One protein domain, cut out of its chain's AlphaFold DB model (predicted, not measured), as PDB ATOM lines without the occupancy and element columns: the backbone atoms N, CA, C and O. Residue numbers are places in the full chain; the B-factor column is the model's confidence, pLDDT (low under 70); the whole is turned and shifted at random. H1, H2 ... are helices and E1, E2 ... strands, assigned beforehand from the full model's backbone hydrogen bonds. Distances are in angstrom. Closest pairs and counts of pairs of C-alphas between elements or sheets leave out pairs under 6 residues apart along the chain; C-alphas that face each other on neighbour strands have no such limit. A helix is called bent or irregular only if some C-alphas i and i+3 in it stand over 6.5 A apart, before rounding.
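Overview. This is residues 5 to 109 of the 224 residues of an uncharacterized protein of Lachnospiraceae oral taxon 107 str. F0167 (UniProt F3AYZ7). One very long helix, H1, sticks out as a free arm over residues 5 to 36, and at its far end a small compact head forms where H1 and the shorter H2 pack side by side over one face of a three-stranded sheet, leaving the other face bare. The 105 printed residues run H1, E1, E2, H2, E3, mostly helix, with the antiparallel sheet in the order E2, E1, E3. The whole is extended, with a radius of gyration of the C-alphas of 23.7 A and spans of 83 by 22 by 17 A, the arm making the length.

Along the chain. H1, residues 5 to 60, begins at C-alpha 5 (168.649, 179.987, 207.471) and is 82.2 A long. It has a kink of 36 degrees near residue 48, but is neither bent nor irregular, only just: C-alphas 46 and 49 are 6.3 A apart. E1 is residues 64 to 69, 16.7 A, and E2 residues 74 to 77. H2, residues 83 to 95, is 18.5 A long. E3, residues 103 to 108, ends at C-alpha 108 (228.786, 231.239, 199.314).

Arrangement. E1 and E2 form a hairpin, with N 67 and O 75 at 2.8 A. E1 and E3 are antiparallel, with N 66 and O 106 at 2.8 A. H1 and H2 are on the same face, at heights over the sheet of 5.0 A and 9.3 A. H1, with residues 37 to 59 alone, touches H2, opposite ways at a shallow tilt of 12 degrees; their closest C-alphas, of Ala 55 and Thr 84, are 5.2 A apart. E2, H2 and E3 form a split strand-helix-strand unit, two strands running the same way with E1 between them, its crossover right-handed. In H2 every O i to N i+4 pair is within hydrogen-bond range; in H1, 50 of 52.

Size, cuts and confidence. The farthest C-alphas, of Ala 5 and Leu 61, are 83.5 A apart. The printed part has no cut and no long link, and no printed residue is under 70 in pLDDT.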
ATOM      1  N   ALA A   5     168.196 179.639 208.816       73.88
ATOM      2  CA  ALA A   5     168.649 179.987 207.471       73.88
ATOM      3  C   ALA A   5     168.838 181.507 207.263       73.88
ATOM      4  O   ALA A   5     169.830 181.928 206.664       73.88
ATOM      5  N   GLY A   6     167.933 182.341 207.789       75.88
ATOM      6  CA  GLY A   6     168.019 183.805 207.718       75.88
ATOM      7  C   GLY A   6     169.181 184.378 208.534       75.88
ATOM      8  O   GLY A   6     169.908 185.250 208.050       75.88
ATOM      9  N   VAL A   7     169.427 183.831 209.730       76.62
ATOM     10  CA  VAL A   7     170.585 184.193 210.572       76.62
ATOM     11  C   VAL A   7     171.900 183.822 209.876       76.62
ATOM     12  O   VAL A   7     172.840 184.621 209.816       76.62
ATOM     13  N   THR A   8     171.954 182.634 209.267       82.50
ATOM     14  CA  THR A   8     173.127 182.144 208.528       82.50
ATOM     15  C   THR A   8     173.447 183.017 207.309       82.50
ATOM     16  O   THR A   8     174.612 183.349 207.070       82.50
ATOM     17  N   LEU A   9     172.427 183.444 206.558       83.81
ATOM     18  CA  LEU A   9     172.584 184.323 205.398       83.81
ATOM     19  C   LEU A   9     173.090 185.719 205.801       83.81
ATOM     20  O   LEU A   9     174.041 186.217 205.197       83.81
ATOM     21  N   LYS A  10     172.532 186.317 206.864       85.50
ATOM     22  CA  LYS A  10     173.009 187.601 207.414       85.50
ATOM     23  C   LYS A  10     174.476 187.537 207.838       85.50
ATOM     24  O   LYS A  10     175.234 188.466 207.565       85.50
ATOM     25  N   ASN A  11     174.899 186.438 208.461       88.56
ATOM     26  CA  ASN A  11     176.293 186.244 208.863       88.56
ATOM     27  C   ASN A  11     177.238 186.101 207.659       88.56
ATOM     28  O   ASN A  11     178.336 186.658 207.682       88.56
ATOM     29  N   LYS A  12     176.817 185.416 206.587       89.75
ATOM     30  CA  LYS A  12     177.574 185.359 205.322       89.75
ATOM     31  C   LYS A  12     177.684 186.739 204.666       89.75
ATOM     32  O   LYS A  12     178.779 187.129 204.273       89.75
ATOM     33  N   LEU A  13     176.590 187.503 204.624       92.75
ATOM     34  CA  LEU A  13     176.570 188.857 204.066       92.75
ATOM     35  C   LEU A  13     177.493 189.813 204.840       92.75
ATOM     36  O   LEU A  13     178.282 190.521 204.225       92.75
ATOM     37  N   LYS A  14     177.467 189.780 206.181       92.31
ATOM     38  CA  LYS A  14     178.399 190.553 207.025       92.31
ATOM     39  C   LYS A  14     179.861 190.236 206.703       92.31
ATOM     40  O   LYS A  14     180.661 191.157 206.579       92.31
ATOM     41  N   LYS A  15     180.208 188.953 206.536       92.81
ATOM     42  CA  LYS A  15     181.574 188.538 206.167       92.81
ATOM     43  C   LYS A  15     181.986 189.082 204.799       92.81
ATOM     44  O   LYS A  15     183.091 189.595 204.680       92.81
ATOM     45  N   ILE A  16     181.101 189.010 203.802       94.44
ATOM     46  CA  ILE A  16     181.358 189.561 202.462       94.44
ATOM     47  C   ILE A  16     181.602 191.068 202.547       94.44
ATOM     48  O   ILE A  16     182.613 191.534 202.040       94.44
ATOM     49  N   ILE A  17     180.738 191.811 203.248       94.38
ATOM     50  CA  ILE A  17     180.890 193.263 203.418       94.38
ATOM     51  C   ILE A  17     182.241 193.596 204.054       94.38
ATOM     52  O   ILE A  17     182.955 194.442 203.531       94.38
ATOM     53  N   ILE A  18     182.629 192.903 205.131       95.00
ATOM     54  CA  ILE A  18     183.923 193.128 205.794       95.00
ATOM     55  C   ILE A  18     185.084 192.882 204.823       95.00
ATOM     56  O   ILE A  18     185.971 193.724 204.716       95.00
ATOM     57  N   ILE A  19     185.074 191.762 204.093       95.25
ATOM     58  CA  ILE A  19     186.135 191.424 203.133       95.25
ATOM     59  C   ILE A  19     186.214 192.482 202.029       95.25
ATOM     60  O   ILE A  19     187.296 192.996 201.757       95.25
ATOM     61  N   THR A  20     185.082 192.850 201.425       95.00
ATOM     62  CA  THR A  20     185.035 193.874 200.376       95.00
ATOM     63  C   THR A  20     185.501 195.228 200.902       95.00
ATOM     64  O   THR A  20     186.293 195.886 200.238       95.00
ATOM     65  N   SER A  21     185.092 195.639 202.107       94.44
ATOM     66  CA  SER A  21     185.553 196.887 202.724       94.44
ATOM     67  C   SER A  21     187.064 196.897 202.963       94.44
ATOM     68  O   SER A  21     187.709 197.906 202.688       94.44
ATOM     69  N   VAL A  22     187.644 195.784 203.425       96.50
ATOM     70  CA  VAL A  22     189.098 195.655 203.616       96.50
ATOM     71  C   VAL A  22     189.836 195.715 202.278       96.50
ATOM     72  O   VAL A  22     190.809 196.455 202.158       96.50
ATOM     73  N   LEU A  23     189.357 194.998 201.256       96.00
ATOM     74  CA  LEU A  23     189.946 195.033 199.912       96.00
ATOM     75  C   LEU A  23     189.887 196.437 199.301       96.00
ATOM     76  O   LEU A  23     190.888 196.910 198.767       96.00
ATOM     77  N   SER A  24     188.753 197.129 199.436       95.81
ATOM     78  CA  SER A  24     188.608 198.518 198.992       95.81
ATOM     79  C   SER A  24     189.580 199.451 199.713       95.81
ATOM     80  O   SER A  24     190.185 200.305 199.074       95.81
ATOM     81  N   LEU A  25     189.779 199.277 201.025       96.19
ATOM     82  CA  LEU A  25     190.734 200.083 201.788       96.19
ATOM     83  C   LEU A  25     192.175 199.855 201.306       96.19
ATOM     84  O   LEU A  25     192.910 200.817 201.103       96.19
ATOM     85  N   ILE A  26     192.571 198.597 201.081       96.06
ATOM     86  CA  ILE A  26     193.896 198.247 200.546       96.06
ATOM     87  C   ILE A  26     194.092 198.872 199.163       96.06
ATOM     88  O   ILE A  26     195.136 199.469 198.907       96.06
ATOM     89  N   PHE A  27     193.087 198.785 198.288       95.56
ATOM     90  CA  PHE A  27     193.141 199.395 196.962       95.56
ATOM     91  C   PHE A  27     193.337 200.915 197.043       95.56
ATOM     92  O   PHE A  27     194.229 201.456 196.393       95.56
ATOM     93  N   VAL A  28     192.575 201.599 197.904       96.06
ATOM     94  CA  VAL A  28     192.739 203.042 198.142       96.06
ATOM     95  C   VAL A  28     194.147 203.364 198.650       96.06
ATOM     96  O   VAL A  28     194.765 204.300 198.150       96.06
ATOM     97  N   LEU A  29     194.694 202.581 199.587       95.62
ATOM     98  CA  LEU A  29     196.051 202.790 200.106       95.62
ATOM     99  C   LEU A  29     197.125 202.674 199.012       95.62
ATOM    100  O   LEU A  29     198.049 203.487 198.990       95.62
ATOM    101  N   ILE A  30     196.993 201.707 198.099       95.06
ATOM    102  CA  ILE A  30     197.908 201.541 196.957       95.06
ATOM    103  C   ILE A  30     197.843 202.772 196.046       95.06
ATOM    104  O   ILE A  30     198.874 203.389 195.781       95.06
ATOM    105  N   VAL A  31     196.638 203.189 195.649       94.69
ATOM    106  CA  VAL A  31     196.437 204.360 194.778       94.69
ATOM    107  C   VAL A  31     196.968 205.641 195.430       94.69
ATOM    108  O   VAL A  31     197.653 206.436 194.788       94.69
ATOM    109  N   CYS A  32     196.707 205.847 196.725       94.25
ATOM    110  CA  CYS A  32     197.225 207.000 197.463       94.25
ATOM    111  C   CYS A  32     198.758 207.011 197.524       94.25
ATOM    112  O   CYS A  32     199.365 208.086 197.439       94.25
ATOM    113  N   LYS A  33     199.388 205.839 197.663       92.81
ATOM    114  CA  LYS A  33     200.847 205.702 197.656       92.81
ATOM    115  C   LYS A  33     201.424 206.069 196.288       92.81
ATOM    116  O   LYS A  33     202.284 206.943 196.230       92.81
ATOM    117  N   GLU A  34     200.907 205.486 195.208       92.56
ATOM    118  CA  GLU A  34     201.346 205.783 193.834       92.56
ATOM    119  C   GLU A  34     201.192 207.270 193.491       92.56
ATOM    120  O   GLU A  34     202.114 207.901 192.971       92.56
ATOM    121  N   PHE A  35     200.050 207.865 193.846       93.12
ATOM    122  CA  PHE A  35     199.808 209.292 193.643       93.12
ATOM    123  C   PHE A  35     200.820 210.165 194.402       93.12
ATOM    124  O   PHE A  35     201.340 211.144 193.861       93.12
ATOM    125  N   SER A  36     201.130 209.803 195.649       90.38
ATOM    126  CA  SER A  36     202.100 210.531 196.473       90.38
ATOM    127  C   SER A  36     203.524 210.414 195.922       90.38
ATOM    128  O   SER A  36     204.254 211.405 195.894       90.38
ATOM    129  N   GLU A  37     203.915 209.230 195.443       92.12
ATOM    130  CA  GLU A  37     205.215 208.999 194.802       92.12
ATOM    131  C   GLU A  37     205.360 209.795 193.504       92.12
ATOM    132  O   GLU A  37     206.393 210.431 193.291       92.12
ATOM    133  N   LYS A  38     204.313 209.830 192.672       93.12
ATOM    134  CA  LYS A  38     204.296 210.643 191.450       93.12
ATOM    135  C   LYS A  38     204.483 212.125 191.765       93.12
ATOM    136  O   LYS A  38     205.404 212.750 191.249       93.12
ATOM    137  N   LYS A  39     203.694 212.663 192.699       92.75
ATOM    138  CA  LYS A  39     203.801 214.067 193.127       92.75
ATOM    139  C   LYS A  39     205.195 214.408 193.670       92.75
ATOM    140  O   LYS A  39     205.689 215.512 193.451       92.75
ATOM    141  N   ARG A  40     205.827 213.477 194.394       92.12
ATOM    142  CA  ARG A  40     207.198 213.632 194.901       92.12
ATOM    143  C   ARG A  40     208.209 213.733 193.758       92.12
ATOM    144  O   ARG A  40     209.044 214.630 193.790       92.12
ATOM    145  N   LYS A  41     208.114 212.847 192.762       93.19
ATOM    146  CA  LYS A  41     208.978 212.859 191.572       93.19
ATOM    147  C   LYS A  41     208.818 214.146 190.768       93.19
ATOM    148  O   LYS A  41     209.815 214.797 190.495       93.19
ATOM    149  N   ASP A  42     207.583 214.560 190.492       92.38
ATOM    150  CA  ASP A  42     207.301 215.788 189.735       92.38
ATOM    151  C   ASP A  42     207.938 217.019 190.406       92.38
ATOM    152  O   ASP A  42     208.615 217.817 189.757       92.38
ATOM    153  N   LYS A  43     207.810 217.128 191.736       91.56
ATOM    154  CA  LYS A  43     208.455 218.192 192.518       91.56
ATOM    155  C   LYS A  43     209.987 218.127 192.459       91.56
ATOM    156  O   LYS A  43     210.637 219.170 192.451       91.56
ATOM    157  N   ALA A  44     210.557 216.924 192.477       93.50
ATOM    158  CA  ALA A  44     212.001 216.736 192.407       93.50
ATOM    159  C   ALA A  44     212.556 217.197 191.055       93.50
ATOM    160  O   ALA A  44     213.504 217.972 191.044       93.50
ATOM    161  N   TYR A  45     211.916 216.811 189.948       90.69
ATOM    162  CA  TYR A  45     212.346 217.193 188.602       90.69
ATOM    163  C   TYR A  45     212.294 218.709 188.367       90.69
ATOM    164  O   TYR A  45     213.219 219.275 187.790       90.69
ATOM    165  N   GLU A  46     211.260 219.401 188.859       87.56
ATOM    166  CA  GLU A  46     211.192 220.869 188.755       87.56
ATOM    167  C   GLU A  46     212.331 221.555 189.533       87.56
ATOM    168  O   GLU A  46     212.899 222.563 189.101       87.56
ATOM    169  N   HIS A  47     212.666 221.009 190.699       92.38
ATOM    170  CA  HIS A  47     213.704 221.535 191.572       92.38
ATOM    171  C   HIS A  47     215.122 221.205 191.084       92.38
ATOM    172  O   HIS A  47     216.044 222.005 191.271       92.38
ATOM    173  N   GLU A  48     215.292 220.053 190.441       92.81
ATOM    174  CA  GLU A  48     216.567 219.532 189.963       92.81
ATOM    175  C   GLU A  48     217.243 220.494 189.002       92.81
ATOM    176  O   GLU A  48     218.372 220.906 189.257       92.81
ATOM    177  N   SER A  49     216.547 220.933 187.950       88.25
ATOM    178  CA  SER A  49     217.200 221.748 186.926       88.25
ATOM    179  C   SER A  49     217.745 223.059 187.496       88.25
ATOM    180  O   SER A  49     218.832 223.485 187.125       88.25
ATOM    181  N   LYS A  50     217.028 223.690 188.436       91.94
ATOM    182  CA  LYS A  50     217.505 224.925 189.076       91.94
ATOM    183  C   LYS A  50     218.684 224.668 190.013       91.94
ATOM    184  O   LYS A  50     219.659 225.413 190.013       91.94
ATOM    185  N   SER A  51     218.605 223.591 190.785       95.31
ATOM    186  CA  SER A  51     219.649 223.214 191.740       95.31
ATOM    187  C   SER A  51     220.954 222.846 191.042       95.31
ATOM    188  O   SER A  51     222.027 223.223 191.504       95.31
ATOM    189  N   MET A  52     220.862 222.175 189.892       95.69
ATOM    190  CA  MET A  52     222.022 221.816 189.087       95.69
ATOM    191  C   MET A  52     222.694 223.038 188.454       95.69
ATOM    192  O   MET A  52     223.920 223.086 188.445       95.69
ATOM    193  N   VAL A  53     221.941 224.061 188.022       96.12
ATOM    194  CA  VAL A  53     222.523 225.344 187.568       96.12
ATOM    195  C   VAL A  53     223.388 225.962 188.671       96.12
ATOM    196  O   VAL A  53     224.546 226.294 188.430       96.12
ATOM    197  N   ILE A  54     222.866 226.058 189.899       97.69
ATOM    198  CA  ILE A  54     223.604 226.613 191.046       97.69
ATOM    199  C   ILE A  54     224.827 225.766 191.398       97.69
ATOM    200  O   ILE A  54     225.899 226.314 191.649       97.69
ATOM    201  N   ALA A  55     224.695 224.439 191.392       97.38
ATOM    202  CA  ALA A  55     225.799 223.541 191.714       97.38
ATOM    203  C   ALA A  55     226.935 223.615 190.686       97.38
ATOM    204  O   ALA A  55     228.107 223.636 191.067       97.38
ATOM    205  N   THR A  56     226.599 223.676 189.396       97.06
ATOM    206  CA  THR A  56     227.574 223.852 188.315       97.06
ATOM    207  C   THR A  56     228.235 225.224 188.404       97.06
ATOM    208  O   THR A  56     229.459 225.318 188.334       97.06
ATOM    209  N   LEU A  57     227.456 226.284 188.638       97.94
ATOM    210  CA  LEU A  57     227.992 227.636 188.773       97.94
ATOM    211  C   LEU A  57     228.942 227.764 189.971       97.94
ATOM    212  O   LEU A  57     230.019 228.338 189.839       97.94
ATOM    213  N   ALA A  58     228.607 227.156 191.110       97.81
ATOM    214  CA  ALA A  58     229.495 227.108 192.268       97.81
ATOM    215  C   ALA A  58     230.826 226.407 191.957       97.81
ATOM    216  O   ALA A  58     231.874 226.858 192.414       97.81
ATOM    217  N   GLN A  59     230.823 225.341 191.146       96.38
ATOM    218  CA  GLN A  59     232.073 224.698 190.717       96.38
ATOM    219  C   GLN A  59     232.919 225.616 189.839       96.38
ATOM    220  O   GLN A  59     234.128 225.698 190.050       96.38
ATOM    221  N   LEU A  60     232.294 226.308 188.883       97.19
ATOM    222  CA  LEU A  60     232.971 227.246 187.982       97.19
ATOM    223  C   LEU A  60     233.630 228.390 188.757       97.19
ATOM    224  O   LEU A  60     234.788 228.722 188.514       97.19
ATOM    225  N   LEU A  61     232.915 228.919 189.750       97.44
ATOM    226  CA  LEU A  61     233.387 229.972 190.649       97.44
ATOM    227  C   LEU A  61     234.316 229.461 191.757       97.44
ATOM    228  O   LEU A  61     234.847 230.257 192.524       97.44
ATOM    229  N   ARG A  62     234.505 228.140 191.871       96.44
ATOM    230  CA  ARG A  62     235.221 227.494 192.982       96.44
ATOM    231  C   ARG A  62     234.747 228.023 194.337       96.44
ATOM    232  O   ARG A  62     235.559 228.431 195.165       96.44
ATOM    233  N   ALA A  63     233.438 227.997 194.534       97.38
ATOM    234  CA  ALA A  63     232.752 228.510 195.706       97.38
ATOM    235  C   ALA A  63     232.050 227.378 196.468       97.38
ATOM    236  O   ALA A  63     231.662 226.357 195.891       97.38
ATOM    237  N   ASP A  64     231.907 227.551 197.780       98.19
ATOM    238  CA  ASP A  64     231.169 226.608 198.620       98.19
ATOM    239  C   ASP A  64     229.656 226.747 198.382       98.19
ATOM    240  O   ASP A  64     229.162 227.788 197.944       98.19
ATOM    241  N   LEU A  65     228.893 225.704 198.713       97.50
ATOM    242  CA  LEU A  65     227.430 225.745 198.695       97.50
ATOM    243  C   LEU A  65     226.859 225.718 200.106       97.50
ATOM    244  O   LEU A  65     227.129 224.800 200.883       97.50
ATOM    245  N   LYS A  66     225.966 226.659 200.399       96.94
ATOM    246  CA  LYS A  66     225.047 226.586 201.530       96.94
ATOM    247  C   LYS A  66     223.793 225.821 201.118       96.94
ATOM    248  O   LYS A  66     223.155 226.142 200.120       96.94
ATOM    249  N   CYS A  67     223.430 224.831 201.920       94.19
ATOM    250  CA  CYS A  67     222.222 224.028 201.778       94.19
ATOM    251  C   CYS A  67     221.299 224.330 202.955       94.19
ATOM    252  O   CYS A  67     221.750 224.250 204.097       94.19
ATOM    253  N   ASN A  68     220.028 224.636 202.701       93.25
ATOM    254  CA  ASN A  68     219.026 224.839 203.751       93.25
ATOM    255  C   ASN A  68     217.737 224.078 203.401       93.25
ATOM    256  O   ASN A  68     217.244 224.193 202.278       93.25
ATOM    257  N   ASP A  69     217.226 223.243 204.311       87.56
ATOM    258  CA  ASP A  69     215.951 222.549 204.103       87.56
ATOM    259  C   ASP A  69     214.762 223.314 204.693       87.56
ATOM    260  O   ASP A  69     214.876 224.197 205.534       87.56
ATOM    261  N   ASN A  70     213.551 222.921 204.313       80.94
ATOM    262  CA  ASN A  70     212.330 223.537 204.838       80.94
ATOM    263  C   ASN A  70     212.076 223.309 206.347       80.94
ATOM    264  O   ASN A  70     211.010 223.683 206.837       80.94
ATOM    265  N   ARG A  71     213.006 222.677 207.072       83.75
ATOM    266  CA  ARG A  71     212.979 222.482 208.527       83.75
ATOM    267  C   ARG A  71     214.020 223.355 209.239       83.75
ATOM    268  O   ARG A  71     214.106 223.286 210.461       83.75
ATOM    269  N   GLY A  72     214.770 224.174 208.497       81.44
ATOM    270  CA  GLY A  72     215.813 225.049 209.025       81.44
ATOM    271  C   GLY A  72     217.150 224.348 209.265       81.44
ATOM    272  O   GLY A  72     218.016 224.927 209.916       81.44
ATOM    273  N   ASN A  73     217.338 223.119 208.768       85.44
ATOM    274  CA  ASN A  73     218.641 222.466 208.821       85.44
ATOM    275  C   ASN A  73     219.557 223.095 207.779       85.44
ATOM    276  O   ASN A  73     219.220 223.122 206.593       85.44
ATOM    277  N   GLU A  74     220.731 223.533 208.220       92.12
ATOM    278  CA  GLU A  74     221.746 224.114 207.352       92.12
ATOM    279  C   GLU A  74     222.992 223.234 207.281       92.12
ATOM    280  O   GLU A  74     223.420 222.632 208.268       92.12
ATOM    281  N   LYS A  75     223.590 223.171 206.095       93.81
ATOM    282  CA  LYS A  75     224.852 222.475 205.851       93.81
ATOM    283  C   LYS A  75     225.661 223.220 204.803       93.81
ATOM    284  O   LYS A  75     225.100 223.749 203.850       93.81
ATOM    285  N   ILE A  76     226.980 223.188 204.947       96.75
ATOM    286  CA  ILE A  76     227.910 223.656 203.921       96.75
ATOM    287  C   ILE A  76     228.471 222.447 203.163       96.75
ATOM    288  O   ILE A  76     228.828 221.424 203.759       96.75
ATOM    289  N   ILE A  77     228.518 222.549 201.838       96.81
ATOM    290  CA  ILE A  77     229.255 221.639 200.966       96.81
ATOM    291  C   ILE A  77     230.464 222.404 200.441       96.81
ATOM    292  O   ILE A  77     230.322 223.360 199.686       96.81
ATOM    293  N   GLU A  78     231.646 221.961 200.849       97.38
ATOM    294  CA  GLU A  78     232.913 222.556 200.431       97.38
ATOM    295  C   GLU A  78     233.178 222.356 198.934       97.38
ATOM    296  O   GLU A  78     233.008 221.253 198.404       97.38
ATOM    297  N   LYS A  79     233.716 223.394 198.292       95.56
ATOM    298  CA  LYS A  79     234.173 223.458 196.896       95.56
ATOM    299  C   LYS A  79     235.207 222.409 196.505       95.56
ATOM    300  O   LYS A  79     235.409 222.145 195.325       95.56
ATOM    301  N   SER A  80     235.876 221.808 197.490       95.19
ATOM    302  CA  SER A  80     236.813 220.696 197.301       95.19
ATOM    303  C   SER A  80     236.121 219.405 196.845       95.19
ATOM    304  O   SER A  80     236.777 218.484 196.356       95.19
ATOM    305  N   LYS A  81     234.797 219.315 197.015       96.56
ATOM    306  CA  LYS A  81     233.989 218.141 196.688       96.56
ATOM    307  C   LYS A  81     233.347 218.285 195.312       96.56
ATOM    308  O   LYS A  81     233.220 219.370 194.758       96.56
ATOM    309  N   ASN A  82     232.867 217.166 194.776       95.69
ATOM    310  CA  ASN A  82     232.063 217.174 193.560       95.69
ATOM    311  C   ASN A  82     230.639 217.670 193.880       95.69
ATOM    312  O   ASN A  82     229.779 216.884 194.283       95.69
ATOM    313  N   LEU A  83     230.420 218.983 193.757       96.50
ATOM    314  CA  LEU A  83     229.177 219.641 194.168       96.50
ATOM    315  C   LEU A  83     227.956 219.112 193.400       96.50
ATOM    316  O   LEU A  83     226.931 218.836 194.011       96.50
ATOM    317  N   THR A  84     228.078 218.903 192.087       95.56
ATOM    318  CA  THR A  84     226.984 218.461 191.210       95.56
ATOM    319  C   THR A  84     226.561 217.048 191.562       95.56
ATOM    320  O   THR A  84     225.378 216.820 191.774       95.56
ATOM    321  N   ARG A  85     227.513 216.125 191.758       96.25
ATOM    322  CA  ARG A  85     227.211 214.759 192.211       96.25
ATOM    323  C   ARG A  85     226.527 214.741 193.578       96.25
ATOM    324  O   ARG A  85     225.671 213.897 193.824       96.25
ATOM    325  N   ILE A  86     226.922 215.628 194.494       96.00
ATOM    326  CA  ILE A  86     226.292 215.703 195.821       96.00
ATOM    327  C   ILE A  86     224.852 216.212 195.706       96.00
ATOM    328  O   ILE A  86     223.969 215.631 196.332       96.00
ATOM    329  N   VAL A  87     224.613 217.257 194.911       96.00
ATOM    330  CA  VAL A  87     223.265 217.797 194.666       96.00
ATOM    331  C   VAL A  87     222.378 216.770 193.961       96.00
ATOM    332  O   VAL A  87     221.257 216.529 194.404       96.00
ATOM    333  N   GLU A  88     222.894 216.102 192.930       95.88
ATOM    334  CA  GLU A  88     222.207 215.021 192.218       95.88
ATOM    335  C   GLU A  88     221.817 213.883 193.173       95.88
ATOM    336  O   GLU A  88     220.659 213.467 193.211       95.88
ATOM    337  N   GLN A  89     222.750 213.425 194.015       95.56
ATOM    338  CA  GLN A  89     222.470 212.376 194.997       95.56
ATOM    339  C   GLN A  89     221.426 212.813 196.035       95.56
ATOM    340  O   GLN A  89     220.579 212.006 196.413       95.56
ATOM    341  N   ASP A  90     221.458 214.070 196.487       94.31
ATOM    342  CA  ASP A  90     220.470 214.606 197.429       94.31
ATOM    343  C   ASP A  90     219.048 214.582 196.847       94.31
ATOM    344  O   ASP A  90     218.092 214.176 197.516       94.31
ATOM    345  N   ILE A  91     218.918 214.970 195.575       95.00
ATOM    346  CA  ILE A  91     217.653 214.936 194.836       95.00
ATOM    347  C   ILE A  91     217.209 213.487 194.612       95.00
ATOM    348  O   ILE A  91     216.038 213.161 194.824       95.00
ATOM    349  N   TYR A  92     218.133 212.595 194.252       95.38
ATOM    350  CA  TYR A  92     217.845 211.174 194.074       95.38
ATOM    351  C   TYR A  92     217.359 210.516 195.375       95.38
ATOM    352  O   TYR A  92     216.356 209.802 195.381       95.38
ATOM    353  N   ASP A  93     217.992 210.812 196.512       95.06
ATOM    354  CA  ASP A  93     217.567 210.300 197.817       95.06
ATOM    355  C   ASP A  93     216.167 210.804 198.208       95.06
ATOM    356  O   ASP A  93     215.393 210.075 198.842       95.06
ATOM    357  N   TYR A  94     215.797 212.019 197.794       93.81
ATOM    358  CA  TYR A  94     214.425 212.514 197.917       93.81
ATOM    359  C   TYR A  94     213.451 211.747 197.008       93.81
ATOM    360  O   TYR A  94     212.391 211.319 197.472       93.81
ATOM    361  N   ILE A  95     213.809 211.508 195.742       93.50
ATOM    362  CA  ILE A  95     212.998 210.741 194.778       93.50
ATOM    363  C   ILE A  95     212.724 209.319 195.278       93.50
ATOM    364  O   ILE A  95     211.585 208.850 195.177       93.50
ATOM    365  N   GLU A  96     213.725 208.669 195.868       93.75
ATOM    366  CA  GLU A  96     213.633 207.323 196.445       93.75
ATOM    367  C   GLU A  96     212.906 207.294 197.801       93.75
ATOM    368  O   GLU A  96     212.569 206.231 198.319       93.75
ATOM    369  N   GLY A  97     212.615 208.455 198.397       90.44
ATOM    370  CA  GLY A  97     211.958 208.546 199.702       90.44
ATOM    371  C   GLY A  97     212.860 208.254 200.896       90.44
ATOM    372  O   GLY A  97     212.351 208.070 202.000       90.44
ATOM    373  N   LYS A  98     214.181 208.237 200.694       92.88
ATOM    374  CA  LYS A  98     215.181 208.171 201.771       92.88
ATOM    375  C   LYS A  98     215.288 209.505 202.512       92.88
ATOM    376  O   LYS A  98     215.687 209.538 203.674       92.88
ATOM    377  N   LYS A  99     214.902 210.599 201.846       89.19
ATOM    378  CA  LYS A  99     214.854 211.957 202.391       89.19
ATOM    379  C   LYS A  99     213.447 212.548 202.270       89.19
ATOM    380  O   LYS A  99     212.739 212.317 201.295       89.19
ATOM    381  N   TYR A 100     213.043 213.343 203.263       86.12
ATOM    382  CA  TYR A 100     211.698 213.935 203.338       86.12
ATOM    383  C   TYR A 100     211.601 215.373 202.805       86.12
ATOM    384  O   TYR A 100     210.495 215.885 202.621       86.12
ATOM    385  N   SER A 101     212.731 216.037 202.577       89.31
ATOM    386  CA  SER A 101     212.825 217.431 202.136       89.31
ATOM    387  C   SER A 101     213.895 217.579 201.056       89.31
ATOM    388  O   SER A 101     214.874 216.840 201.041       89.31
ATOM    389  N   LEU A 102     213.708 218.542 200.159       91.94
ATOM    390  CA  LEU A 102     214.752 218.996 199.238       91.94
ATOM    391  C   LEU A 102     215.517 220.143 199.903       91.94
ATOM    392  O   LEU A 102     214.914 220.927 200.642       91.94
ATOM    393  N   TYR A 103     216.827 220.217 199.669       93.69
ATOM    394  CA  TYR A 103     217.610 221.386 200.066       93.69
ATOM    395  C   TYR A 103     217.441 222.503 199.043       93.69
ATOM    396  O   TYR A 103     217.442 222.252 197.850       93.69
ATOM    397  N   ASN A 104     217.368 223.744 199.504       93.75
ATOM    398  CA  ASN A 104     217.676 224.893 198.666       93.75
ATOM    399  C   ASN A 104     219.183 225.136 198.702       93.75
ATOM    400  O   ASN A 104     219.794 225.049 199.770       93.75
ATOM    401  N   TYR A 105     219.750 225.461 197.545       96.12
ATOM    402  CA  TYR A 105     221.180 225.673 197.367       96.12
ATOM    403  C   TYR A 105     221.470 227.146 197.105       96.12
ATOM    404  O   TYR A 105     220.782 227.799 196.319       96.12
ATOM    405  N   THR A 106     222.501 227.670 197.754       96.62
ATOM    406  CA  THR A 106     222.983 229.039 197.564       96.62
ATOM    407  C   THR A 106     224.501 229.024 197.538       96.62
ATOM    408  O   THR A 106     225.127 228.312 198.321       96.62
ATOM    409  N   ILE A 107     225.088 229.786 196.624       98.31
ATOM    410  CA  ILE A 107     226.540 229.926 196.510       98.31
ATOM    411  C   ILE A 107     227.026 230.821 197.650       98.31
ATOM    412  O   ILE A 107     226.401 231.837 197.948       98.31
ATOM    413  N   ILE A 108     228.108 230.421 198.311       98.00
ATOM    414  CA  ILE A 108     228.786 231.239 199.314       98.00
ATOM    415  C   ILE A 108     229.926 231.965 198.605       98.00
ATOM    416  O   ILE A 108     230.888 231.325 198.184       98.00
ATOM    417  N   GLU A 109     229.801 233.284 198.468       96.69
ATOM    418  CA  GLU A 109     230.850 234.114 197.878       96.69
ATOM    419  C   GLU A 109     232.128 234.074 198.716       96.69
ATOM    420  O   GLU A 109     232.100 234.060 199.949       96.69
TER     421      GLU A 109